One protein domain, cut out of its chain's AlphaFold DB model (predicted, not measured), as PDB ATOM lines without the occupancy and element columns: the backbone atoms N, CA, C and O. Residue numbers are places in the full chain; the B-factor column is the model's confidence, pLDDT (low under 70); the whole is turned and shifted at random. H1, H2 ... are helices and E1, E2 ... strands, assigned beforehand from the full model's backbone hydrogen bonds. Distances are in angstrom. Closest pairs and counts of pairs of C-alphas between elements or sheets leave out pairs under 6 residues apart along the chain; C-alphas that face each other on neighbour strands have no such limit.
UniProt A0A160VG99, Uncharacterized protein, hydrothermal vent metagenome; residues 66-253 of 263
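What this domain is: This is residues 66 to 253 of the 263 residues of an uncharacterized protein of hydrothermal vent metagenome (UniProt A0A160VG99). A twisted, curled sheet of seven strands makes the body, with H3 packed along E9 and E8, and H1 packed on E6 next to the small hairpin of E1 and E2. E9 runs on into H4, which lengthens the whole and meets H5 at a corner. The printed part has 188 residues with five named helices and nine named strands, in the order E1 E2 H1 E3 E4 E5 H2 E6 H3 E7 E8 E9 H4 H5; the large sheet runs E3 E4 E5 E6 E9 E8 E7, all antiparallel. The class is mixed, helices and strands; the whole is compact, with a radius of gyration of the C-alphas of 18.8 A, and elongated, spanning 67 by 39 by 31 A.

How they stand to each other: Start with E1, residues 77 to 79, and E2, residues 82 to 85, an antiparallel hairpin with N 77 and O 85 2.8 A apart. Next come E3, residues 106 to 113, E4, residues 119 to 132, and E5, residues 136 to 146, a meander, each strand the antiparallel neighbour of the one before; see N 108 and O 124, 3.0 A, and N 129 and O 140, 2.8 A. E6, residues 161 to 172, is E5's antiparallel neighbour, with N 141 and O 167 2.8 A apart, and bends by 55 degrees at residue 164. E7, residues 205 to 208, E8, residues 212 to 218, and E9, residues 223 to 230, form a second meander; see N 207 and O 214, 2.8 A, and N 215 and O 227, 2.8 A. Between E6 and E9, N 168 and O 226 are 2.8 A apart. H1, residues 91 to 96, stands up from the sheet over E5, at a height of 9.6 A. H2, residues 148 to 151, only grazes the sheet. H3, residues 182 to 194, runs along the strands, at 1 degrees to E9 on the local plane. H4, residues 231 to 245, touches H2 with residues 240 to 244 alone; the closest C-alphas, Tyr 151 and Val 244, are 6.6 A apart. H5, residues 247 to 253, only just touches H4, with 3 pairs of C-alphas within 8 A, and only at the corner. Every O i to N i+4 pair is within hydrogen-bond range in H1, H4 and H5; in H3 6 of 9 are, and H2 is too short for one.

Where its parts are: Find C-alpha 77, where E1 begins, at (-36.294, 3.378, -1.992). E4 starts at C-alpha 119, (-33.987, 31.941, 7.696), and is 40.3 A long; E5 measures 32.0 A, E6 31.9 A and H4 21.1 A. H5 ends at C-alpha 253, (-25.001, 27.535, 21.800).

The domain as a whole: The C-alphas farthest apart, of Phe 177 and Glu 251, are 68.3 A apart. The printed part has no cut, and no link is long. Look for pLDDT under 70 at residues 66 to 69 and 99 to 101.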
ATOM      1  N   LEU A  66     -59.806  -7.902   2.627       52.53
ATOM      2  CA  LEU A  66     -58.563  -7.424   2.007       52.53
ATOM      3  C   LEU A  66     -57.425  -7.156   3.006       52.53
ATOM      4  O   LEU A  66     -56.280  -7.009   2.587       52.53
ATOM      5  N   ASP A  67     -57.719  -7.109   4.306       50.84
ATOM      6  CA  ASP A  67     -56.789  -6.634   5.343       50.84
ATOM      7  C   ASP A  67     -55.533  -7.526   5.481       50.84
ATOM      8  O   ASP A  67     -54.457  -7.065   5.843       50.84
ATOM      9  N   GLY A  68     -55.625  -8.804   5.091       55.22
ATOM     10  CA  GLY A  68     -54.480  -9.726   5.030       55.22
ATOM     11  C   GLY A  68     -53.640  -9.657   3.742       55.22
ATOM     12  O   GLY A  68     -52.605 -10.320   3.664       55.22
ATOM     13  N   TYR A  69     -54.076  -8.902   2.726       67.00
ATOM     14  CA  TYR A  69     -53.443  -8.842   1.398       67.00
ATOM     15  C   TYR A  69     -52.841  -7.473   1.057       67.00
ATOM     16  O   TYR A  69     -52.059  -7.378   0.106       67.00
ATOM     17  N   ILE A  70     -53.174  -6.427   1.818       83.62
ATOM     18  CA  ILE A  70     -52.623  -5.083   1.634       83.62
ATOM     19  C   ILE A  70     -51.193  -5.044   2.179       83.62
ATOM     20  O   ILE A  70     -50.925  -5.398   3.327       83.62
ATOM     21  N   LYS A  71     -50.248  -4.615   1.343       89.50
ATOM     22  CA  LYS A  71     -48.859  -4.389   1.749       89.50
ATOM     23  C   LYS A  71     -48.700  -2.994   2.342       89.50
ATOM     24  O   LYS A  71     -49.350  -2.051   1.899       89.50
ATOM     25  N   SER A  72     -47.770  -2.854   3.285       91.19
ATOM     26  CA  SER A  72     -47.319  -1.546   3.771       91.19
ATOM     27  C   SER A  72     -46.678  -0.732   2.645       91.19
ATOM     28  O   SER A  72     -46.136  -1.305   1.689       91.19
ATOM     29  N   LEU A  73     -46.688   0.597   2.774       94.62
ATOM     30  CA  LEU A  73     -46.014   1.460   1.809       94.62
ATOM     31  C   LEU A  73     -44.494   1.219   1.838       94.62
ATOM     32  O   LEU A  73     -43.954   0.691   2.818       94.62
ATOM     33  N   PRO A  74     -43.773   1.570   0.759       93.94
ATOM     34  CA  PRO A  74     -42.319   1.473   0.745       93.94
ATOM     35  C   PRO A  74     -41.698   2.313   1.867       93.94
ATOM     36  O   PRO A  74     -41.958   3.511   1.976       93.94
ATOM     37  N   ASN A  75     -40.850   1.695   2.686       94.19
ATOM     38  CA  ASN A  75     -40.045   2.389   3.688       94.19
ATOM     39  C   ASN A  75     -38.719   2.824   3.052       94.19
ATOM     40  O   ASN A  75     -37.710   2.155   3.241       94.19
ATOM     41  N   GLY A  76     -38.747   3.883   2.242       94.25
ATOM     42  CA  GLY A  76     -37.602   4.363   1.467       94.25
ATOM     43  C   GLY A  76     -37.623   3.910   0.006       94.25
ATOM     44  O   GLY A  76     -38.687   3.804  -0.615       94.25
ATOM     45  N   TRP A  77     -36.443   3.690  -0.575       93.94
ATOM     46  CA  TRP A  77     -36.294   3.378  -1.992       93.94
ATOM     47  C   TRP A  77     -36.219   1.874  -2.238       93.94
ATOM     48  O   TRP A  77     -35.347   1.169  -1.732       93.94
ATOM     49  N   VAL A  78     -37.134   1.396  -3.078       92.25
ATOM     50  CA  VAL A  78     -37.188   0.011  -3.544       92.25
ATOM     51  C   VAL A  78     -36.952  -0.003  -5.049       92.25
ATOM     52  O   VAL A  78     -37.688   0.643  -5.803       92.25
ATOM     53  N   LEU A  79     -35.971  -0.783  -5.494       88.00
ATOM     54  CA  LEU A  79     -35.657  -1.000  -6.904       88.00
ATOM     55  C   LEU A  79     -35.776  -2.491  -7.209       88.00
ATOM     56  O   LEU A  79     -35.305  -3.317  -6.445       88.00
ATOM     57  N   ALA A  80     -36.449  -2.858  -8.301       84.31
ATOM     58  CA  ALA A  80     -36.610  -4.261  -8.705       84.31
ATOM     59  C   ALA A  80     -37.145  -5.216  -7.603       84.31
ATOM     60  O   ALA A  80     -36.923  -6.419  -7.668       84.31
ATOM     61  N   ARG A  81     -37.947  -4.696  -6.655       83.38
ATOM     62  CA  ARG A  81     -38.477  -5.391  -5.453       83.38
ATOM     63  C   ARG A  81     -37.462  -5.612  -4.325       83.38
ATOM     64  O   ARG A  81     -37.826  -6.225  -3.326       83.38
ATOM     65  N   GLU A  82     -36.255  -5.084  -4.450       87.38
ATOM     66  CA  GLU A  82     -35.239  -5.097  -3.406       87.38
ATOM     67  C   GLU A  82     -35.212  -3.734  -2.696       87.38
ATOM     68  O   GLU A  82     -35.214  -2.693  -3.363       87.38
ATOM     69  N   PRO A  83     -35.249  -3.706  -1.353       90.50
ATOM     70  CA  PRO A  83     -35.079  -2.469  -0.605       90.50
ATOM     71  C   PRO A  83     -33.623  -2.019  -0.734       90.50
ATOM     72  O   PRO A  83     -32.720  -2.657  -0.196       90.50
ATOM     73  N   ILE A  84     -33.403  -0.935  -1.471       91.81
ATOM     74  CA  ILE A  84     -32.071  -0.359  -1.680       91.81
ATOM     75  C   ILE A  84     -31.706   0.554  -0.516       91.81
ATOM     76  O   ILE A  84     -30.562   0.582  -0.077       91.81
ATOM     77  N   SER A  85     -32.679   1.305  -0.002       92.56
ATOM     78  CA  SER A  85     -32.455   2.219   1.110       92.56
ATOM     79  C   SER A  85     -33.730   2.452   1.901       92.56
ATOM     80  O   SER A  85     -34.828   2.433   1.347       92.56
ATOM     81  N   ASP A  86     -33.581   2.736   3.187       94.94
ATOM     82  CA  ASP A  86     -34.656   3.230   4.045       94.94
ATOM     83  C   ASP A  86     -34.591   4.759   4.217       94.94
ATOM     84  O   ASP A  86     -33.692   5.423   3.696       94.94
ATOM     85  N   TRP A  87     -35.549   5.339   4.946       96.00
ATOM     86  CA  TRP A  87     -35.570   6.782   5.234       96.00
ATOM     87  C   TRP A  87     -34.378   7.271   6.075       96.00
ATOM     88  O   TRP A  87     -34.069   8.459   6.077       96.00
ATOM     89  N   ASN A  88     -33.688   6.371   6.779       92.31
ATOM     90  CA  ASN A  88     -32.523   6.705   7.601       92.31
ATOM     91  C   ASN A  88     -31.194   6.518   6.862       92.31
ATOM     92  O   ASN A  88     -30.140   6.871   7.392       92.31
ATOM     93  N   SER A  89     -31.234   5.974   5.650       94.69
ATOM     94  CA  SER A  89     -30.053   5.686   4.854       94.69
ATOM     95  C   SER A  89     -29.368   6.972   4.413       94.69
ATOM     96  O   SER A  89     -30.014   7.929   3.970       94.69
ATOM     97  N   SER A  90     -28.041   6.979   4.526       95.50
ATOM     98  CA  SER A  90     -27.230   8.123   4.132       95.50
ATOM     99  C   SER A  90     -26.985   8.157   2.625       95.50
ATOM    100  O   SER A  90     -26.984   7.119   1.959       95.50
ATOM    101  N   LEU A  91     -26.696   9.340   2.083       94.88
ATOM    102  CA  LEU A  91     -26.296   9.500   0.684       94.88
ATOM    103  C   LEU A  91     -25.087   8.613   0.347       94.88
ATOM    104  O   LEU A  91     -25.096   7.942  -0.681       94.88
ATOM    105  N   SER A  92     -24.089   8.537   1.235       93.12
ATOM    106  CA  SER A  92     -22.940   7.634   1.071       93.12
ATOM    107  C   SER A  92     -23.345   6.166   0.939       93.12
ATOM    108  O   SER A  92     -22.789   5.459   0.100       93.12
ATOM    109  N   ALA A  93     -24.316   5.706   1.733       92.44
ATOM    110  CA  ALA A  93     -24.804   4.332   1.654       92.44
ATOM    111  C   ALA A  93     -25.493   4.063   0.310       92.44
ATOM    112  O   ALA A  93     -25.182   3.070  -0.342       92.44
ATOM    113  N   VAL A  94     -26.363   4.974  -0.146       91.81
ATOM    114  CA  VAL A  94     -27.073   4.826  -1.429       91.81
ATOM    115  C   VAL A  94     -26.103   4.840  -2.615       91.81
ATOM    116  O   VAL A  94     -26.222   4.004  -3.507       91.81
ATOM    117  N   MET A  95     -25.110   5.735  -2.615       89.69
ATOM    118  CA  MET A  95     -24.076   5.766  -3.660       89.69
ATOM    119  C   MET A  95     -23.264   4.463  -3.709       89.69
ATOM    120  O   MET A  95     -22.880   4.016  -4.788       89.69
ATOM    121  N   GLY A  96     -23.053   3.813  -2.560       87.50
ATOM    122  CA  GLY A  96     -22.352   2.530  -2.471       87.50
ATOM    123  C   GLY A  96     -23.032   1.376  -3.218       87.50
ATOM    124  O   GLY A  96     -22.346   0.440  -3.621       87.50
ATOM    125  N   TYR A  97     -24.346   1.444  -3.457       85.88
ATOM    126  CA  TYR A  97     -25.070   0.430  -4.238       85.88
ATOM    127  C   TYR A  97     -24.812   0.521  -5.746       85.88
ATOM    128  O   TYR A  97     -25.012  -0.463  -6.457       85.88
ATOM    129  N   PHE A  98     -24.365   1.677  -6.250       80.06
ATOM    130  CA  PHE A  98     -24.209   1.921  -7.684       80.06
ATOM    131  C   PHE A  98     -22.841   2.539  -8.016       80.06
ATOM    132  O   PHE A  98     -22.789   3.637  -8.576       80.06
ATOM    133  N   PRO A  99     -21.726   1.842  -7.724       66.06
ATOM    134  CA  PRO A  99     -20.379   2.383  -7.915       66.06
ATOM    135  C   PRO A  99     -20.071   2.734  -9.380       66.06
ATOM    136  O   PRO A  99     -19.308   3.659  -9.637       66.06
ATOM    137  N   ASP A 100     -20.708   2.036 -10.326       64.06
ATOM    138  CA  ASP A 100     -20.513   2.223 -11.770       64.06
ATOM    139  C   ASP A 100     -21.569   3.140 -12.412       64.06
ATOM    140  O   ASP A 100     -21.595   3.318 -13.633       64.06
ATOM    141  N   SER A 101     -22.486   3.704 -11.620       67.62
ATOM    142  CA  SER A 101     -23.478   4.634 -12.156       67.62
ATOM    143  C   SER A 101     -22.850   5.996 -12.441       67.62
ATOM    144  O   SER A 101     -22.070   6.529 -11.657       67.62
ATOM    145  N   LEU A 102     -23.243   6.615 -13.557       70.25
ATOM    146  CA  LEU A 102     -22.899   8.010 -13.861       70.25
ATOM    147  C   LEU A 102     -23.677   9.010 -12.983       70.25
ATOM    148  O   LEU A 102     -23.624  10.215 -13.230       70.25
ATOM    149  N   SER A 103     -24.447   8.534 -11.999       77.94
ATOM    150  CA  SER A 103     -25.245   9.399 -11.142       77.94
ATOM    151  C   SER A 103     -24.345  10.112 -10.144       77.94
ATOM    152  O   SER A 103     -23.750   9.494  -9.264       77.94
ATOM    153  N   VAL A 104     -24.264  11.431 -10.286       85.44
ATOM    154  CA  VAL A 104     -23.515  12.309  -9.389       85.44
ATOM    155  C   VAL A 104     -24.498  13.003  -8.454       85.44
ATOM    156  O   VAL A 104     -25.574  13.430  -8.876       85.44
ATOM    157  N   ALA A 105     -24.130  13.112  -7.179       92.31
ATOM    158  CA  ALA A 105     -24.895  13.890  -6.220       92.31
ATOM    159  C   ALA A 105     -24.682  15.394  -6.451       92.31
ATOM    160  O   ALA A 105     -23.551  15.882  -6.463       92.31
ATOM    161  N   GLU A 106     -25.776  16.136  -6.597       94.75
ATOM    162  CA  GLU A 106     -25.773  17.598  -6.644       94.75
ATOM    163  C   GLU A 106     -26.185  18.151  -5.282       94.75
ATOM    164  O   GLU A 106     -27.206  17.733  -4.737       94.75
ATOM    165  N   PHE A 107     -25.426  19.111  -4.753       95.88
ATOM    166  CA  PHE A 107     -25.669  19.736  -3.450       95.88
ATOM    167  C   PHE A 107     -26.149  21.176  -3.613       95.88
ATOM    168  O   PHE A 107     -25.670  21.899  -4.488       95.88
ATOM    169  N   TRP A 108     -27.059  21.612  -2.745       95.31
ATOM    170  CA  TRP A 108     -27.478  23.011  -2.670       95.31
ATOM    171  C   TRP A 108     -27.921  23.394  -1.257       95.31
ATOM    172  O   TRP A 108     -28.256  22.540  -0.430       95.31
ATOM    173  N   ASP A 109     -27.939  24.700  -1.000       92.88
ATOM    174  CA  ASP A 109     -28.513  25.276   0.211       92.88
ATOM    175  C   ASP A 109     -29.992  25.612  -0.039       92.88
ATOM    176  O   ASP A 109     -30.335  26.300  -1.002       92.88
ATOM    177  N   ASP A 110     -30.871  25.139   0.840       91.31
ATOM    178  CA  ASP A 110     -32.305  25.421   0.840       91.31
ATOM    179  C   ASP A 110     -32.673  26.194   2.117       91.31
ATOM    180  O   ASP A 110     -32.800  25.601   3.194       91.31
ATOM    181  N   PRO A 111     -32.763  27.535   2.064       88.44
ATOM    182  CA  PRO A 111     -33.031  28.335   3.248       88.44
ATOM    183  C   PRO A 111     -34.477  28.136   3.717       88.44
ATOM    184  O   PRO A 111     -35.426  28.631   3.104       88.44
ATOM    185  N   LEU A 112     -34.651  27.480   4.863       88.25
ATOM    186  CA  LEU A 112     -35.959  27.301   5.482       88.25
ATOM    187  C   LEU A 112     -36.329  28.551   6.286       88.25
ATOM    188  O   LEU A 112     -35.574  29.003   7.146       88.25
ATOM    189  N   THR A 113     -37.508  29.114   6.025       88.62
ATOM    190  CA  THR A 113     -38.022  30.260   6.791       88.62
ATOM    191  C   THR A 113     -38.851  29.762   7.973       88.62
ATOM    192  O   THR A 113     -39.864  29.088   7.791       88.62
ATOM    193  N   LEU A 114     -38.423  30.098   9.188       85.75
ATOM    194  CA  LEU A 114     -39.143  29.797  10.423       85.75
ATOM    195  C   LEU A 114     -40.369  30.702  10.584       85.75
ATOM    196  O   LEU A 114     -40.464  31.767   9.976       85.75
ATOM    197  N   LYS A 115     -41.288  30.325  11.483       83.81
ATOM    198  CA  LYS A 115     -42.470  31.143  11.821       83.81
ATOM    199  C   LYS A 115     -42.109  32.546  12.325       83.81
ATOM    200  O   LYS A 115     -42.884  33.473  12.135       83.81
ATOM    201  N   SER A 116     -40.934  32.704  12.934       80.75
ATOM    202  CA  SER A 116     -40.385  33.991  13.376       80.75
ATOM    203  C   SER A 116     -39.902  34.891  12.228       80.75
ATOM    204  O   SER A 116     -39.538  36.037  12.469       80.75
ATOM    205  N   GLY A 117     -39.856  34.384  10.991       82.94
ATOM    206  CA  GLY A 117     -39.276  35.062   9.829       82.94
ATOM    207  C   GLY A 117     -37.764  34.864   9.678       82.94
ATOM    208  O   GLY A 117     -37.201  35.264   8.658       82.94
ATOM    209  N   PHE A 118     -37.100  34.223  10.647       83.69
ATOM    210  CA  PHE A 118     -35.678  33.890  10.552       83.69
ATOM    211  C   PHE A 118     -35.438  32.794   9.505       83.69
ATOM    212  O   PHE A 118     -36.205  31.834   9.420       83.69
ATOM    213  N   ARG A 119     -34.370  32.928   8.713       88.06
ATOM    214  CA  ARG A 119     -33.987  31.941   7.696       88.06
ATOM    215  C   ARG A 119     -32.841  31.087   8.206       88.06
ATOM    216  O   ARG A 119     -31.777  31.619   8.513       88.06
ATOM    217  N   ILE A 120     -33.053  29.779   8.246       86.81
ATOM    218  CA  ILE A 120     -32.031  28.809   8.627       86.81
ATOM    219  C   ILE A 120     -31.497  28.111   7.374       86.81
ATOM    220  O   ILE A 120     -32.289  27.745   6.499       86.81
ATOM    221  N   PRO A 121     -30.176  27.927   7.243       85.56
ATOM    222  CA  PRO A 121     -29.629  27.160   6.139       85.56
ATOM    223  C   PRO A 121     -29.896  25.670   6.373       85.56
ATOM    224  O   PRO A 121     -29.505  25.118   7.401       85.56
ATOM    225  N   VAL A 122     -30.544  25.014   5.415       91.81
ATOM    226  CA  VAL A 122     -30.652  23.554   5.367       91.81
ATOM    227  C   VAL A 122     -29.902  23.082   4.135       91.81
ATOM    228  O   VAL A 122     -30.142  23.569   3.034       91.81
ATOM    229  N   ARG A 123     -28.986  22.130   4.306       95.62
ATOM    230  CA  ARG A 123     -28.271  21.547   3.172       95.62
ATOM    231  C   ARG A 123     -29.032  20.373   2.602       95.62
ATOM    232  O   ARG A 123     -29.511  19.509   3.339       95.62
ATOM    233  N   ARG A 124     -29.110  20.331   1.279       97.19
ATOM    234  CA  ARG A 124     -29.791  19.279   0.538       97.19
ATOM    235  C   ARG A 124     -28.889  18.709  -0.535       97.19
ATOM    236  O   ARG A 124     -27.957  19.363  -1.001       97.19
ATOM    237  N   ALA A 125     -29.185  17.474  -0.905       97.12
ATOM    238  CA  ALA A 125     -28.567  16.826  -2.040       97.12
ATOM    239  C   ALA A 125     -29.624  16.113  -2.874       97.12
ATOM    240  O   ALA A 125     -30.690  15.757  -2.370       97.12
ATOM    241  N   LYS A 126     -29.335  15.884  -4.151       95.94
ATOM    242  CA  LYS A 126     -30.168  15.058  -5.020       95.94
ATOM    243  C   LYS A 126     -29.295  14.182  -5.885       95.94
ATOM    244  O   LYS A 126     -28.189  14.569  -6.255       95.94
ATOM    245  N   MET A 127     -29.839  13.035  -6.239       93.56
ATOM    246  CA  MET A 127     -29.221  12.102  -7.159       93.56
ATOM    247  C   MET A 127     -30.270  11.622  -8.151       93.56
ATOM    248  O   MET A 127     -31.394  11.300  -7.766       93.56
ATOM    249  N   MET A 128     -29.893  11.592  -9.424       92.88
ATOM    250  CA  MET A 128     -30.747  11.124 -10.510       92.88
ATOM    251  C   MET A 128     -30.324   9.724 -10.922       92.88
ATOM    252  O   MET A 128     -29.147   9.487 -11.176       92.88
ATOM    253  N   TYR A 129     -31.285   8.820 -11.037       91.25
ATOM    254  CA  TYR A 129     -31.070   7.463 -11.513       91.25
ATOM    255  C   TYR A 129     -32.108   7.122 -12.577       91.25
ATOM    256  O   TYR A 129     -33.293   7.421 -12.421       91.25
ATOM    257  N   GLU A 130     -31.671   6.488 -13.661       92.19
ATOM    258  CA  GLU A 130     -32.569   5.967 -14.685       92.19
ATOM    259  C   GLU A 130     -32.510   4.440 -14.680       92.19
ATOM    260  O   GLU A 130     -31.445   3.840 -14.827       92.19
ATOM    261  N   TYR A 131     -33.672   3.810 -14.520       90.94
ATOM    262  CA  TYR A 131     -33.820   2.365 -14.555       90.94
ATOM    263  C   TYR A 131     -34.717   1.963 -15.713       90.94
ATOM    264  O   TYR A 131     -35.910   2.265 -15.744       90.94
ATOM    265  N   THR A 132     -34.143   1.252 -16.676       92.62
ATOM    266  CA  THR A 132     -34.868   0.811 -17.862       92.62
ATOM    267  C   THR A 132     -35.121  -0.688 -17.802       92.62
ATOM    268  O   THR A 132     -34.192  -1.491 -17.744       92.62
ATOM    269  N   THR A 133     -36.391  -1.080 -17.891       91.88
ATOM    270  CA  THR A 133     -36.803  -2.481 -18.046       91.88
ATOM    271  C   THR A 133     -37.272  -2.749 -19.477       91.88
ATOM    272  O   THR A 133     -37.260  -1.873 -20.349       91.88
ATOM    273  N   ARG A 134     -37.730  -3.976 -19.751       90.56
ATOM    274  CA  ARG A 134     -38.406  -4.292 -21.018       90.56
ATOM    275  C   ARG A 134     -39.699  -3.488 -21.210       90.56
ATOM    276  O   ARG A 134     -40.038  -3.184 -22.347       90.56
ATOM    277  N   MET A 135     -40.395  -3.159 -20.122       91.50
ATOM    278  CA  MET A 135     -41.735  -2.561 -20.146       91.50
ATOM    279  C   MET A 135     -41.739  -1.073 -19.816       91.50
ATOM    280  O   MET A 135     -42.680  -0.382 -20.185       91.50
ATOM    281  N   THR A 136     -40.721  -0.582 -19.109       95.12
ATOM    282  CA  THR A 136     -40.729   0.761 -18.526       95.12
ATOM    283  C   THR A 136     -39.386   1.465 -18.654       95.12
ATOM    284  O   THR A 136     -38.336   0.820 -18.737       95.12
ATOM    285  N   ILE A 137     -39.430   2.793 -18.651       95.94
ATOM    286  CA  ILE A 137     -38.297   3.669 -18.354       95.94
ATOM    287  C   ILE A 137     -38.670   4.432 -17.086       95.94
ATOM    288  O   ILE A 137     -39.697   5.104 -17.038       95.94
ATOM    289  N   GLU A 138     -37.869   4.290 -16.040       95.25
ATOM    290  CA  GLU A 138     -38.120   4.918 -14.749       95.25
ATOM    291  C   GLU A 138     -37.038   5.954 -14.470       95.25
ATOM    292  O   GLU A 138     -35.862   5.614 -14.382       95.25
ATOM    293  N   ARG A 139     -37.440   7.212 -14.303       95.50
ATOM    294  CA  ARG A 139     -36.549   8.314 -13.925       95.50
ATOM    295  C   ARG A 139     -36.802   8.648 -12.468       95.50
ATOM    296  O   ARG A 139     -37.926   8.994 -12.106       95.50
ATOM    297  N   ILE A 140     -35.779   8.470 -11.643       95.19
ATOM    298  CA  ILE A 140     -35.862   8.497 -10.187       95.19
ATOM    299  C   ILE A 140     -34.945   9.606  -9.678       95.19
ATOM    300  O   ILE A 140     -33.735   9.562  -9.879       95.19
ATOM    301  N   GLU A 141     -35.524  10.582  -8.998       96.25
ATOM    302  CA  GLU A 141     -34.816  11.616  -8.257       96.25
ATOM    303  C   GLU A 141     -34.898  11.288  -6.767       96.25
ATOM    304  O   GLU A 141     -35.972  11.319  -6.164       96.25
ATOM    305  N   LEU A 142     -33.755  10.972  -6.172       96.56
ATOM    306  CA  LEU A 142     -33.611  10.789  -4.734       96.56
ATOM    307  C   LEU A 142     -33.183  12.120  -4.131       96.56
ATOM    308  O   LEU A 142     -32.166  12.669  -4.553       96.56
ATOM    309  N   ARG A 143     -33.929  12.633  -3.155       97.50
ATOM    310  CA  ARG A 143     -33.579  13.853  -2.422       97.50
ATOM    311  C   ARG A 143     -33.149  13.519  -1.017       97.50
ATOM    312  O   ARG A 143     -33.783  12.723  -0.330       97.50
ATOM    313  N   PHE A 144     -32.103  14.195  -0.579       97.69
ATOM    314  CA  PHE A 144     -31.520  14.038   0.732       97.69
ATOM    315  C   PHE A 144     -31.463  15.375   1.457       97.69
ATOM    316  O   PHE A 144     -31.352  16.439   0.842       97.69
ATOM    317  N   ILE A 145     -31.488  15.302   2.781       97.38
ATOM    318  CA  ILE A 145     -31.411  16.444   3.682       97.38
ATOM    319  C   ILE A 145     -30.351  16.185   4.746       97.38
ATOM    320  O   ILE A 145     -30.264  15.093   5.306       97.38
ATOM    321  N   ASN A 146     -29.541  17.195   5.034       97.06
ATOM    322  CA  ASN A 146     -28.573  17.153   6.115       97.06
ATOM    323  C   ASN A 146     -29.130  17.913   7.322       97.06
ATOM    324  O   ASN A 146     -29.029  19.137   7.418       97.06
ATOM    325  N   ILE A 147     -29.756  17.159   8.225       95.12
ATOM    326  CA  ILE A 147     -30.302  17.678   9.485       95.12
ATOM    327  C   ILE A 147     -29.162  17.977  10.468       95.12
ATOM    328  O   ILE A 147     -29.245  18.938  11.227       95.12
ATOM    329  N   ASP A 148     -28.062  17.220  10.406       94.31
ATOM    330  CA  ASP A 148     -26.902  17.395  11.288       94.31
ATOM    331  C   ASP A 148     -26.223  18.761  11.111       94.31
ATOM    332  O   ASP A 148     -25.627  19.289  12.054       94.31
ATOM    333  N   PHE A 149     -26.376  19.365   9.931       93.81
ATOM    334  CA  PHE A 149     -25.934  20.723   9.625       93.81
ATOM    335  C   PHE A 149     -26.609  21.786  10.507       93.81
ATOM    336  O   PHE A 149     -26.007  22.821  10.797       93.81
ATOM    337  N   ILE A 150     -27.841  21.533  10.973       91.44
ATOM    338  CA  ILE A 150     -28.563  22.432  11.888       91.44
ATOM    339  C   ILE A 150     -27.857  22.485  13.247       91.44
ATOM    340  O   ILE A 150     -27.715  23.560  13.833       91.44
ATOM    341  N   TYR A 151     -27.367  21.343  13.730       90.00
ATOM    342  CA  TYR A 151     -26.605  21.283  14.975       90.00
ATOM    343  C   TYR A 151     -25.194  21.849  14.793       90.00
ATOM    344  O   TYR A 151     -24.753  22.660  15.614       90.00
ATOM    345  N   SER A 152     -24.502  21.497  13.702       88.88
ATOM    346  CA  SER A 152     -23.169  22.022  13.390       88.88
ATOM    347  C   SER A 152     -22.937  22.222  11.893       88.88
ATOM    348  O   SER A 152     -22.966  21.275  11.111       88.88
ATOM    349  N   ILE A 153     -22.553  23.443  11.515       86.94
ATOM    350  CA  ILE A 153     -22.236  23.827  10.129       86.94
ATOM    351  C   ILE A 153     -20.993  23.124   9.554       86.94
ATOM    352  O   ILE A 153     -20.714  23.232   8.363       86.94
ATOM    353  N   THR A 154     -20.227  22.415  10.386       88.69
ATOM    354  CA  THR A 154     -19.069  21.617   9.954       88.69
ATOM    355  C   THR A 154     -19.470  20.240   9.425       88.69
ATOM    356  O   THR A 154     -18.676  19.605   8.737       88.69
ATOM    357  N   ASN A 155     -20.691  19.779   9.712       90.44
ATOM    358  CA  ASN A 155     -21.185  18.465   9.302       90.44
ATOM    359  C   ASN A 155     -21.612  18.512   7.835       90.44
ATOM    360  O   ASN A 155     -22.784  18.696   7.522       90.44
ATOM    361  N   ILE A 156     -20.647  18.410   6.921       91.56
ATOM    362  CA  ILE A 156     -20.872  18.587   5.476       91.56
ATOM    363  C   ILE A 156     -20.669  17.310   4.662       91.56
ATOM    364  O   ILE A 156     -20.913  17.316   3.456       91.56
ATOM    365  N   GLU A 157     -20.221  16.232   5.300       94.00
ATOM    366  CA  GLU A 157     -19.946  14.957   4.643       94.00
ATOM    367  C   GLU A 157     -21.228  14.280   4.143       94.00
ATOM    368  O   GLU A 157     -22.298  14.412   4.738       94.00
ATOM    369  N   ALA A 158     -21.119  13.498   3.064       93.25
ATOM    370  CA  ALA A 158     -22.247  12.771   2.469       93.25
ATOM    371  C   ALA A 158     -22.904  11.756   3.432       93.25
ATOM    372  O   ALA A 158     -24.072  11.409   3.268       93.25
ATOM    373  N   SER A 159     -22.191  11.322   4.474       95.25
ATOM    374  CA  SER A 159     -22.707  10.467   5.550       95.25
ATOM    375  C   SER A 159     -23.817  11.132   6.377       95.25
ATOM    376  O   SER A 159     -24.666  10.422   6.909       95.25
ATOM    377  N   HIS A 160     -23.853  12.468   6.440       95.94
ATOM    378  CA  HIS A 160     -24.840  13.243   7.205       95.94
ATOM    379  C   HIS A 160     -26.137  13.548   6.435       95.94
ATOM    380  O   HIS A 160     -27.104  14.050   7.007       95.94
ATOM    381  N   TYR A 161     -26.180  13.268   5.130       97.00
ATOM    382  CA  TYR A 161     -27.367  13.490   4.305       97.00
ATOM    383  C   TYR A 161     -28.264  12.257   4.353       97.00
ATOM    384  O   TYR A 161     -27.861  11.207   3.864       97.00
ATOM    385  N   LYS A 162     -29.480  12.384   4.889       96.50
ATOM    386  CA  LYS A 162     -30.484  11.308   4.968       96.50
ATOM    387  C   LYS A 162     -31.494  11.403   3.831       96.50
ATOM    388  O   LYS A 162     -31.829  12.514   3.418       96.50
ATOM    389  N   LEU A 163     -31.991  10.268   3.344       97.56
ATOM    390  CA  LEU A 163     -33.013  10.218   2.295       97.56
ATOM    391  C   LEU A 163     -34.336  10.835   2.777       97.56
ATOM    392  O   LEU A 163     -34.996  10.297   3.657       97.56
ATOM    393  N   GLU A 164     -34.755  11.941   2.171       96.75
ATOM    394  CA  GLU A 164     -35.974  12.669   2.543       96.75
ATOM    395  C   GLU A 164     -37.164  12.295   1.655       96.75
ATOM    396  O   GLU A 164     -38.273  12.055   2.144       96.75
ATOM    397  N   SER A 165     -36.952  12.282   0.339       97.75
ATOM    398  CA  SER A 165     -38.016  12.037  -0.627       97.75
ATOM    399  C   SER A 165     -37.506  11.362  -1.892       97.75
ATOM    400  O   SER A 165     -36.322  11.400  -2.228       97.75
ATOM    401  N   ILE A 166     -38.435  10.725  -2.597       97.94
ATOM    402  CA  ILE A 166     -38.193  10.045  -3.865       97.94
ATOM    403  C   ILE A 166     -39.240  10.538  -4.849       97.94
ATOM    404  O   ILE A 166     -40.438  10.408  -4.595       97.94
ATOM    405  N   HIS A 167     -38.799  11.067  -5.981       97.88
ATOM    406  CA  HIS A 167     -39.674  11.469  -7.074       97.88
ATOM    407  C   HIS A 167     -39.413  10.562  -8.265       97.88
ATOM    408  O   HIS A 167     -38.301  10.498  -8.782       97.88
ATOM    409  N   LYS A 168     -40.435   9.829  -8.693       96.56
ATOM    410  CA  LYS A 168     -40.331   8.828  -9.746       96.56
ATOM    411  C   LYS A 168     -41.306   9.149 -10.862       96.56
ATOM    412  O   LYS A 168     -42.503   9.268 -10.624       96.56
ATOM    413  N   THR A 169     -40.797   9.217 -12.084       97.75
ATOM    414  CA  THR A 169     -41.619   9.207 -13.298       97.75
ATOM    415  C   THR A 169     -41.440   7.865 -13.989       97.75
ATOM    416  O   THR A 169     -40.309   7.428 -14.204       97.75
ATOM    417  N   ILE A 170     -42.545   7.199 -14.304       97.12
ATOM    418  CA  ILE A 170     -42.585   5.910 -14.992       97.12
ATOM    419  C   ILE A 170     -43.205   6.135 -16.360       97.12
ATOM    420  O   ILE A 170     -44.358   6.541 -16.449       97.12
ATOM    421  N   GLU A 171     -42.441   5.831 -17.396       97.75
ATOM    422  CA  GLU A 171     -42.872   5.821 -18.788       97.75
ATOM    423  C   GLU A 171     -43.066   4.364 -19.228       97.75
ATOM    424  O   GLU A 171     -42.146   3.545 -19.125       97.75
ATOM    425  N   LEU A 172     -44.264   4.021 -19.697       96.56
ATOM    426  CA  LEU A 172     -44.599   2.716 -20.254       96.56
ATOM    427  C   LEU A 172     -44.153   2.651 -21.715       96.56
ATOM    428  O   LEU A 172     -44.530   3.475 -22.546       96.56
ATOM    429  N   LYS A 173     -43.366   1.630 -22.053       94.50
ATOM    430  CA  LYS A 173     -42.927   1.393 -23.427       94.50
ATOM    431  C   LYS A 173     -44.073   0.823 -24.252       94.50
ATOM    432  O   LYS A 173     -44.754  -0.111 -23.831       94.50
ATOM    433  N   ASN A 174     -44.209   1.305 -25.483       89.56
ATOM    434  CA  ASN A 174     -45.099   0.686 -26.456       89.56
ATOM    435  C   ASN A 174     -44.504  -0.649 -26.937       89.56
ATOM    436  O   ASN A 174     -43.572  -0.673 -27.742       89.56
ATOM    437  N   ILE A 175     -45.036  -1.757 -26.423       86.94
ATOM    438  CA  ILE A 175     -44.591  -3.121 -26.747       86.94
ATOM    439  C   ILE A 175     -45.508  -3.852 -27.745       86.94
ATOM    440  O   ILE A 175     -45.293  -5.035 -28.012       86.94
ATOM    441  N   GLY A 176     -46.517  -3.174 -28.301       84.81
ATOM    442  CA  GLY A 176     -47.554  -3.800 -29.123       84.81
ATOM    443  C   GLY A 176     -48.664  -4.463 -28.296       84.81
ATOM    444  O   GLY A 176     -48.918  -4.072 -27.160       84.81
ATOM    445  N   PHE A 177     -49.364  -5.437 -28.886       82.88
ATOM    446  CA  PHE A 177     -50.520  -6.096 -28.266       82.88
ATOM    447  C   PHE A 177     -50.107  -7.306 -27.401       82.88
ATOM    448  O   PHE A 177     -49.329  -8.137 -27.879       82.88
ATOM    449  N   PRO A 178     -50.671  -7.482 -26.187       85.19
ATOM    450  CA  PRO A 178     -51.583  -6.574 -25.484       85.19
ATOM    451  C   PRO A 178     -50.855  -5.358 -24.900       85.19
ATOM    452  O   PRO A 178     -49.705  -5.453 -24.468       85.19
ATOM    453  N   GLN A 179     -51.555  -4.226 -24.869       88.06
ATOM    454  CA  GLN A 179     -51.006  -2.953 -24.427       88.06
ATOM    455  C   GLN A 179     -51.419  -2.676 -22.978       88.06
ATOM    456  O   GLN A 179     -52.594  -2.790 -22.646       88.06
ATOM    457  N   VAL A 180     -50.448  -2.340 -22.127       91.31
ATOM    458  CA  VAL A 180     -50.674  -1.946 -20.728       91.31
ATOM    459  C   VAL A 180     -50.721  -0.425 -20.659       91.31
ATOM    460  O   VAL A 180     -49.811   0.225 -21.175       91.31
ATOM    461  N   THR A 181     -51.752   0.117 -20.018       94.62
ATOM    462  CA  THR A 181     -51.922   1.554 -19.767       94.62
ATOM    463  C   THR A 181     -51.541   1.921 -18.333       94.62
ATOM    464  O   THR A 181     -51.399   1.066 -17.454       94.62
ATOM    465  N   THR A 182     -51.362   3.210 -18.062       95.81
ATOM    466  CA  THR A 182     -51.133   3.712 -16.699       95.81
ATOM    467  C   THR A 182     -52.315   3.481 -15.768       95.81
ATOM    468  O   THR A 182     -52.090   3.247 -14.581       95.81
ATOM    469  N   ASP A 183     -53.542   3.460 -16.290       94.81
ATOM    470  CA  ASP A 183     -54.736   3.098 -15.525       94.81
ATOM    471  C   ASP A 183     -54.684   1.633 -15.070       94.81
ATOM    472  O   ASP A 183     -54.951   1.345 -13.900       94.81
ATOM    473  N   ASP A 184     -54.232   0.718 -15.937       94.94
ATOM    474  CA  ASP A 184     -54.013  -0.684 -15.557       94.94
ATOM    475  C   ASP A 184     -52.966  -0.795 -14.441       94.94
ATOM    476  O   ASP A 184     -53.124  -1.568 -13.494       94.94
ATOM    477  N   VAL A 185     -51.886  -0.008 -14.519       95.31
ATOM    478  CA  VAL A 185     -50.856   0.038 -13.471       95.31
ATOM    479  C   VAL A 185     -51.434   0.594 -12.169       95.31
ATOM    480  O   VAL A 185     -51.232   0.006 -11.106       95.31
ATOM    481  N   LEU A 186     -52.177   1.696 -12.218       95.94
ATOM    482  CA  LEU A 186     -52.796   2.286 -11.038       95.94
ATOM    483  C   LEU A 186     -53.743   1.290 -10.356       95.94
ATOM    484  O   LEU A 186     -53.604   1.028  -9.160       95.94
ATOM    485  N   GLN A 187     -54.654   0.680 -11.109       94.69
ATOM    486  CA  GLN A 187     -55.640  -0.244 -10.558       94.69
ATOM    487  C   GLN A 187     -54.987  -1.554 -10.107       94.69
ATOM    488  O   GLN A 187     -55.072  -1.935  -8.939       94.69
ATOM    489  N   HIS A 188     -54.279  -2.241 -11.003       93.38
ATOM    490  CA  HIS A 188     -53.822  -3.609 -10.754       93.38
ATOM    491  C   HIS A 188     -52.473  -3.702 -10.053       93.38
ATOM    492  O   HIS A 188     -52.191  -4.722  -9.420       93.38
ATOM    493  N   LYS A 189     -51.620  -2.675 -10.148       92.44
ATOM    494  CA  LYS A 189     -50.324  -2.676  -9.464       92.44
ATOM    495  C   LYS A 189     -50.338  -1.866  -8.180       92.44
ATOM    496  O   LYS A 189     -49.725  -2.318  -7.217       92.44
ATOM    497  N   ILE A 190     -50.998  -0.713  -8.144       94.56
ATOM    498  CA  ILE A 190     -50.939   0.188  -6.985       94.56
ATOM    499  C   ILE A 190     -52.098  -0.099  -6.033       94.56
ATOM    500  O   ILE A 190     -51.843  -0.536  -4.912       94.56
ATOM    501  N   MET A 191     -53.350   0.043  -6.474       94.81
ATOM    502  CA  MET A 191     -54.522  -0.133  -5.605       94.81
ATOM    503  C   MET A 191     -54.661  -1.567  -5.084       94.81
ATOM    504  O   MET A 191     -54.942  -1.781  -3.911       94.81
ATOM    505  N   MET A 192     -54.381  -2.570  -5.918       93.88
ATOM    506  CA  MET A 192     -54.380  -3.970  -5.466       93.88
ATOM    507  C   MET A 192     -53.219  -4.308  -4.515       93.88
ATOM    508  O   MET A 192     -53.286  -5.319  -3.823       93.88
ATOM    509  N   THR A 193     -52.149  -3.501  -4.477       92.38
ATOM    510  CA  THR A 193     -51.018  -3.723  -3.556       92.38
ATOM    511  C   THR A 193     -51.206  -2.979  -2.239       92.38
ATOM    512  O   THR A 193     -50.947  -3.554  -1.187       92.38
ATOM    513  N   TYR A 194     -51.623  -1.713  -2.290       93.81
ATOM    514  CA  TYR A 194     -51.660  -0.810  -1.133       93.81
ATOM    515  C   TYR A 194     -53.083  -0.494  -0.650       93.81
ATOM    516  O   TYR A 194     -53.255   0.267   0.295       93.81
ATOM    517  N   GLY A 195     -54.103  -1.083  -1.278       93.06
ATOM    518  CA  GLY A 195     -55.504  -0.769  -1.016       93.06
ATOM    519  C   GLY A 195     -55.981   0.495  -1.748       93.06
ATOM    520  O   GLY A 195     -55.263   1.059  -2.582       93.06
ATOM    521  N   PRO A 196     -57.218   0.950  -1.482       92.94
ATOM    522  CA  PRO A 196     -57.697   2.240  -1.969       92.94
ATOM    523  C   PRO A 196     -56.897   3.396  -1.336       92.94
ATOM    524  O   PRO A 196     -56.434   3.259  -0.202       92.94
ATOM    525  N   PRO A 197     -56.729   4.537  -2.031       95.44
ATOM    526  CA  PRO A 197     -56.050   5.696  -1.456       95.44
ATOM    527  C   PRO A 197     -56.806   6.243  -0.240       95.44
ATOM    528  O   PRO A 197     -58.035   6.185  -0.181       95.44
ATOM    529  N   ASN A 198     -56.067   6.833   0.702       94.81
ATOM    530  CA  ASN A 198     -56.639   7.557   1.835       94.81
ATOM    531  C   ASN A 198     -57.414   8.802   1.367       94.81
ATOM    532  O   ASN A 198     -58.452   9.129   1.936       94.81
ATOM    533  N   GLU A 199     -56.918   9.484   0.328       95.62
ATOM    534  CA  GLU A 199     -57.529  10.688  -0.243       95.62
ATOM    535  C   GLU A 199     -57.331  10.738  -1.768       95.62
ATOM    536  O   GLU A 199     -56.306  10.293  -2.291       95.62
ATOM    537  N   PHE A 200     -58.297  11.313  -2.490       95.19
ATOM    538  CA  PHE A 200     -58.186  11.615  -3.916       95.19
ATOM    539  C   PHE A 200     -58.755  13.007  -4.218       95.19
ATOM    540  O   PHE A 200     -59.920  13.273  -3.930       95.19
ATOM    541  N   ASP A 201     -57.949  13.883  -4.826       91.62
ATOM    542  CA  ASP A 201     -58.330  15.274  -5.140       91.62
ATOM    543  C   ASP A 201     -58.741  15.502  -6.607       91.62
ATOM    544  O   ASP A 201     -58.830  16.640  -7.071       91.62
ATOM    545  N   GLY A 202     -58.962  14.423  -7.360       91.19
ATOM    546  CA  GLY A 202     -59.190  14.473  -8.805       91.19
ATOM    547  C   GLY A 202     -57.917  14.307  -9.638       91.19
ATOM    548  O   GLY A 202     -58.013  14.057 -10.834       91.19
ATOM    549  N   THR A 203     -56.729  14.424  -9.035       93.25
ATOM    550  CA  THR A 203     -55.433  14.314  -9.728       93.25
ATOM    551  C   THR A 203     -54.466  13.364  -9.019       93.25
ATOM    552  O   THR A 203     -53.838  12.517  -9.656       93.25
ATOM    553  N   TRP A 204     -54.333  13.498  -7.703       96.25
ATOM    554  CA  TRP A 204     -53.420  12.738  -6.860       96.25
ATOM    555  C   TRP A 204     -54.181  11.723  -6.021       96.25
ATOM    556  O   TRP A 204     -55.100  12.073  -5.288       96.25
ATOM    557  N   HIS A 205     -53.739  10.473  -6.092       97.69
ATOM    558  CA  HIS A 205     -54.113   9.403  -5.180       97.69
ATOM    559  C   HIS A 205     -53.106   9.417  -4.030       97.69
ATOM    560  O   HIS A 205     -51.920   9.145  -4.247       97.69
ATOM    561  N   ARG A 206     -53.561   9.788  -2.834       97.88
ATOM    562  CA  ARG A 206     -52.714   9.935  -1.647       97.88
ATOM    563  C   ARG A 206     -52.833   8.706  -0.764       97.88
ATOM    564  O   ARG A 206     -53.936   8.294  -0.410       97.88
ATOM    565  N   TYR A 207     -51.690   8.160  -0.394       97.12
ATOM    566  CA  TYR A 207     -51.550   7.042   0.521       97.12
ATOM    567  C   TYR A 207     -50.642   7.467   1.666       97.12
ATOM    568  O   TYR A 207     -49.636   8.142   1.446       97.12
ATOM    569  N   GLN A 208     -50.965   7.051   2.881       95.31
ATOM    570  CA  GLN A 208     -50.162   7.376   4.046       95.31
ATOM    571  C   GLN A 208     -50.195   6.239   5.063       95.31
ATOM    572  O   GLN A 208     -51.256   5.701   5.380       95.31
ATOM    573  N   ASP A 209     -49.025   5.924   5.606       93.38
ATOM    574  CA  ASP A 209     -48.879   5.130   6.821       93.38
ATOM    575  C   ASP A 209     -48.066   5.903   7.877       93.38
ATOM    576  O   ASP A 209     -47.881   7.118   7.778       93.38
ATOM    577  N   THR A 210     -47.613   5.220   8.928       91.81
ATOM    578  CA  THR A 210     -46.859   5.840  10.028       91.81
ATOM    579  C   THR A 210     -45.514   6.430   9.586       91.81
ATOM    580  O   THR A 210     -45.031   7.377  10.204       91.81
ATOM    581  N   ASN A 211     -44.896   5.881   8.536       93.38
ATOM    582  CA  ASN A 211     -43.518   6.184   8.149       93.38
ATOM    583  C   ASN A 211     -43.424   6.900   6.797       93.38
ATOM    584  O   ASN A 211     -42.479   7.662   6.580       93.38
ATOM    585  N   THR A 212     -44.382   6.662   5.902       96.38
ATOM    586  CA  THR A 212     -44.321   7.066   4.499       96.38
ATOM    587  C   THR A 212     -45.608   7.756   4.063       96.38
ATOM    588  O   THR A 212     -46.713   7.258   4.273       96.38
ATOM    589  N   GLU A 213     -45.446   8.866   3.351       97.50
ATOM    590  CA  GLU A 213     -46.478   9.438   2.489       97.50
ATOM    591  C   GLU A 213     -46.150   9.082   1.030       97.50
ATOM    592  O   GLU A 213     -45.028   9.312   0.572       97.50
ATOM    593  N   MET A 214     -47.110   8.513   0.298       97.94
ATOM    594  CA  MET A 214     -46.991   8.174  -1.121       97.94
ATOM    595  C   MET A 214     -48.101   8.853  -1.922       97.94
ATOM    596  O   MET A 214     -49.282   8.622  -1.690       97.94
ATOM    597  N   ASN A 215     -47.725   9.624  -2.934       98.12
ATOM    598  CA  ASN A 215     -48.647  10.319  -3.822       98.12
ATOM    599  C   ASN A 215     -48.472   9.804  -5.251       98.12
ATOM    600  O   ASN A 215     -47.368   9.835  -5.793       98.12
ATOM    601  N   VAL A 216     -49.563   9.354  -5.870       98.19
ATOM    602  CA  VAL A 216     -49.569   8.772  -7.219       98.19
ATOM    603  C   VAL A 216     -50.460   9.585  -8.146       98.19
ATOM    604  O   VAL A 216     -51.608   9.882  -7.818       98.19
ATOM    605  N   ARG A 217     -49.953   9.910  -9.333       97.25
ATOM    606  CA  ARG A 217     -50.687  10.649 -10.359       97.25
ATOM    607  C   ARG A 217     -50.492  10.015 -11.727       97.25
ATOM    608  O   ARG A 217     -49.361   9.832 -12.169       97.25
ATOM    609  N   VAL A 218     -51.599   9.768 -12.419       97.56
ATOM    610  CA  VAL A 218     -51.607   9.476 -13.856       97.56
ATOM    611  C   VAL A 218     -51.409  10.794 -14.604       97.56
ATOM    612  O   VAL A 218     -52.104  11.776 -14.335       97.56
ATOM    613  N   LEU A 219     -50.397  10.851 -15.471       96.94
ATOM    614  CA  LEU A 219     -50.102  12.029 -16.290       96.94
ATOM    615  C   LEU A 219     -50.784  11.913 -17.655       96.94
ATOM    616  O   LEU A 219     -51.399  12.871 -18.114       96.94
ATOM    617  N   ASP A 220     -50.688  10.730 -18.257       95.81
ATOM    618  CA  ASP A 220     -51.358  10.302 -19.485       95.81
ATOM    619  C   ASP A 220     -51.377   8.758 -19.536       95.81
ATOM    620  O   ASP A 220     -50.963   8.109 -18.573       95.81
ATOM    621  N   ASP A 221     -51.820   8.165 -20.648       95.25
ATOM    622  CA  ASP A 221     -51.932   6.707 -20.842       95.25
ATOM    623  C   ASP A 221     -50.599   5.936 -20.719       95.25
ATOM    624  O   ASP A 221     -50.605   4.716 -20.527       95.25
ATOM    625  N   TRP A 222     -49.456   6.627 -20.821       95.94
ATOM    626  CA  TRP A 222     -48.100   6.061 -20.821       95.94
ATOM    627  C   TRP A 222     -47.258   6.514 -19.631       95.94
ATOM    628  O   TRP A 222     -46.299   5.833 -19.281       95.94
ATOM    629  N   ASN A 223     -47.585   7.643 -19.006       97.56
ATOM    630  CA  ASN A 223     -46.760   8.278 -17.989       97.56
ATOM    631  C   ASN A 223     -47.458   8.360 -16.627       97.56
ATOM    632  O   ASN A 223     -48.571   8.872 -16.485       97.56
ATOM    633  N   LEU A 224     -46.760   7.905 -15.589       97.56
ATOM    634  CA  LEU A 224     -47.201   7.933 -14.195       97.56
ATOM    635  C   LEU A 224     -46.142   8.623 -13.327       97.56
ATOM    636  O   LEU A 224     -44.952   8.335 -13.448       97.56
ATOM    637  N   ALA A 225     -46.569   9.483 -12.408       98.12
ATOM    638  CA  ALA A 225     -45.719  10.062 -11.375       98.12
ATOM    639  C   ALA A 225     -46.015   9.433 -10.006       98.12
ATOM    640  O   ALA A 225     -47.173   9.301  -9.608       98.12
ATOM    641  N   ILE A 226     -44.960   9.088  -9.272       97.94
ATOM    642  CA  ILE A 226     -45.017   8.602  -7.892       97.94
ATOM    643  C   ILE A 226     -44.051   9.438  -7.057       97.94
ATOM    644  O   ILE A 226     -42.859   9.493  -7.351       97.94
ATOM    645  N   ASN A 227     -44.555  10.051  -5.994       98.00
ATOM    646  CA  ASN A 227     -43.757  10.772  -5.012       98.00
ATOM    647  C   ASN A 227     -43.845  10.050  -3.671       98.00
ATOM    648  O   ASN A 227     -44.945   9.763  -3.212       98.00
ATOM    649  N   LEU A 228     -42.707   9.789  -3.041       98.00
ATOM    650  CA  LEU A 228     -42.621   9.226  -1.696       98.00
ATOM    651  C   LEU A 228     -41.908  10.216  -0.777       98.00
ATOM    652  O   LEU A 228     -40.950  10.868  -1.200       98.00
ATOM    653  N   ARG A 229     -42.338  10.297   0.480       97.69
ATOM    654  CA  ARG A 229     -41.725  11.146   1.507       97.69
ATOM    655  C   ARG A 229     -41.624  10.402   2.834       97.69
ATOM    656  O   ARG A 229     -42.600   9.795   3.272       97.69
ATOM    657  N   GLY A 230     -40.460  10.488   3.478       96.75
ATOM    658  CA  GLY A 230     -40.228   9.921   4.804       96.75
ATOM    659  C   GLY A 230     -40.732  10.838   5.917       96.75
ATOM    660  O   GLY A 230     -40.129  11.877   6.195       96.75
ATOM    661  N   LEU A 231     -41.805  10.440   6.602       95.56
ATOM    662  CA  LEU A 231     -42.397  11.210   7.707       95.56
ATOM    663  C   LEU A 231     -41.463  11.293   8.925       95.56
ATOM    664  O   LEU A 231     -41.448  12.297   9.639       95.56
ATOM    665  N   ILE A 232     -40.633  10.267   9.134       93.25
ATOM    666  CA  ILE A 232     -39.623  10.234  10.203       93.25
ATOM    667  C   ILE A 232     -38.597  11.357  10.010       93.25
ATOM    668  O   ILE A 232     -38.273  12.071  10.956       93.25
ATOM    669  N   VAL A 233     -38.135  11.569   8.775       94.50
ATOM    670  CA  VAL A 233     -37.133  12.595   8.449       94.50
ATOM    671  C   VAL A 233     -37.710  13.996   8.625       94.50
ATOM    672  O   VAL A 233     -37.041  14.884   9.152       94.50
ATOM    673  N   GLU A 234     -38.981  14.193   8.265       93.06
ATOM    674  CA  GLU A 234     -39.686  15.440   8.566       93.06
ATOM    675  C   GLU A 234     -39.779  15.691  10.079       93.06
ATOM    676  O   GLU A 234     -39.547  16.815  10.536       93.06
ATOM    677  N   SER A 235     -40.100  14.661  10.866       94.25
ATOM    678  CA  SER A 235     -40.148  14.781  12.324       94.25
ATOM    679  C   SER A 235     -38.778  15.116  12.917       94.25
ATOM    680  O   SER A 235     -38.710  15.933  13.837       94.25
ATOM    681  N   ASP A 236     -37.704  14.505  12.418       94.88
ATOM    682  CA  ASP A 236     -36.338  14.773  12.870       94.88
ATOM    683  C   ASP A 236     -35.909  16.207  12.546       94.88
ATOM    684  O   ASP A 236     -35.321  16.878  13.395       94.88
ATOM    685  N   LEU A 237     -36.264  16.714  11.360       94.25
ATOM    686  CA  LEU A 237     -36.009  18.102  10.977       94.25
ATOM    687  C   LEU A 237     -36.715  19.074  11.930       94.25
ATOM    688  O   LEU A 237     -36.090  20.005  12.437       94.25
ATOM    689  N   ARG A 238     -38.009  18.855  12.199       93.44
ATOM    690  CA  ARG A 238     -38.787  19.699  13.123       93.44
ATOM    691  C   ARG A 238     -38.173  19.703  14.521       93.44
ATOM    692  O   ARG A 238     -37.964  20.775  15.083       93.44
ATOM    693  N   ARG A 239     -37.810  18.525  15.034       94.88
ATOM    694  CA  ARG A 239     -37.159  18.381  16.341       94.88
ATOM    695  C   ARG A 239     -35.821  19.119  16.394       94.88
ATOM    696  O   ARG A 239     -35.568  19.821  17.365       94.88
ATOM    697  N   ALA A 240     -34.988  19.001  15.361       93.69
ATOM    698  CA  ALA A 240     -33.698  19.688  15.307       93.69
ATOM    699  C   ALA A 240     -33.854  21.212  15.331       93.69
ATOM    700  O   ALA A 240     -33.120  21.909  16.031       93.69
ATOM    701  N   ILE A 241     -34.847  21.729  14.606       91.94
ATOM    702  CA  ILE A 241     -35.169  23.157  14.608       91.94
ATOM    703  C   ILE A 241     -35.598  23.610  16.004       91.94
ATOM    704  O   ILE A 241     -35.074  24.600  16.505       91.94
ATOM    705  N   GLU A 242     -36.523  22.887  16.636       91.88
ATOM    706  CA  GLU A 242     -37.009  23.202  17.984       91.88
ATOM    707  C   GLU A 242     -35.882  23.149  19.025       91.88
ATOM    708  O   GLU A 242     -35.788  24.020  19.884       91.88
ATOM    709  N   GLN A 243     -34.980  22.172  18.929       92.19
ATOM    710  CA  GLN A 243     -33.868  22.027  19.865       92.19
ATOM    711  C   GLN A 243     -32.807  23.118  19.714       92.19
ATOM    712  O   GLN A 243     -32.324  23.621  20.720       92.19
ATOM    713  N   VAL A 244     -32.433  23.490  18.488       90.62
ATOM    714  CA  VAL A 244     -31.343  24.457  18.257       90.62
ATOM    715  C   VAL A 244     -31.822  25.905  18.339       90.62
ATOM    716  O   VAL A 244     -31.075  26.767  18.798       90.62
ATOM    717  N   TYR A 245     -33.051  26.182  17.901       87.94
ATOM    718  CA  TYR A 245     -33.597  27.542  17.815       87.94
ATOM    719  C   TYR A 245     -34.651  27.858  18.892       87.94
ATOM    720  O   TYR A 245     -35.353  28.863  18.775       87.94
ATOM    721  N   SER A 246     -34.766  27.029  19.934       89.12
ATOM    722  CA  SER A 246     -35.439  27.395  21.191       89.12
ATOM    723  C   SER A 246     -34.609  28.397  21.996       89.12
ATOM    724  O   SER A 246     -33.418  28.580  21.737       89.12
ATOM    725  N   GLU A 247     -35.226  29.043  22.987       88.75
ATOM    726  CA  GLU A 247     -34.525  29.958  23.898       88.75
ATOM    727  C   GLU A 247     -33.369  29.240  24.609       88.75
ATOM    728  O   GLU A 247     -32.233  29.716  24.597       88.75
ATOM    729  N   GLU A 248     -33.628  28.039  25.128       88.94
ATOM    730  CA  GLU A 248     -32.633  27.200  25.791       88.94
ATOM    731  C   GLU A 248     -31.540  26.727  24.824       88.94
ATOM    732  O   GLU A 248     -30.358  26.745  25.173       88.94
ATOM    733  N   GLY A 249     -31.909  26.340  23.598       88.75
ATOM    734  CA  GLY A 249     -30.960  25.928  22.561       88.75
ATOM    735  C   GLY A 249     -29.991  27.038  22.160       88.75
ATOM    736  O   GLY A 249     -28.787  26.809  22.008       88.75
ATOM    737  N   ILE A 250     -30.506  28.264  22.051       89.19
ATOM    738  CA  ILE A 250     -29.712  29.454  21.743       89.19
ATOM    739  C   ILE A 250     -28.752  29.778  22.892       89.19
ATOM    740  O   ILE A 250     -27.573  30.025  22.636       89.19
ATOM    741  N   GLU A 251     -29.219  29.771  24.141       91.56
ATOM    742  CA  GLU A 251     -28.350  30.014  25.302       91.56
ATOM    743  C   GLU A 251     -27.261  28.943  25.428       91.56
ATOM    744  O   GLU A 251     -26.090  29.269  25.624       91.56
ATOM    745  N   TYR A 252     -27.602  27.674  25.201       88.38
ATOM    746  CA  TYR A 252     -26.621  26.592  25.181       88.38
ATOM    747  C   TYR A 252     -25.544  26.803  24.105       88.38
ATOM    748  O   TYR A 252     -24.349  26.711  24.392       88.38
ATOM    749  N   LYS A 253     -25.939  27.173  22.878       86.50
ATOM    750  CA  LYS A 253     -25.001  27.535  21.800       86.50
ATOM    751  C   LYS A 253     -24.091  28.699  22.193       86.50
ATOM    752  O   LYS A 253     -22.905  28.663  21.877       86.50
TER     753      LYS A 253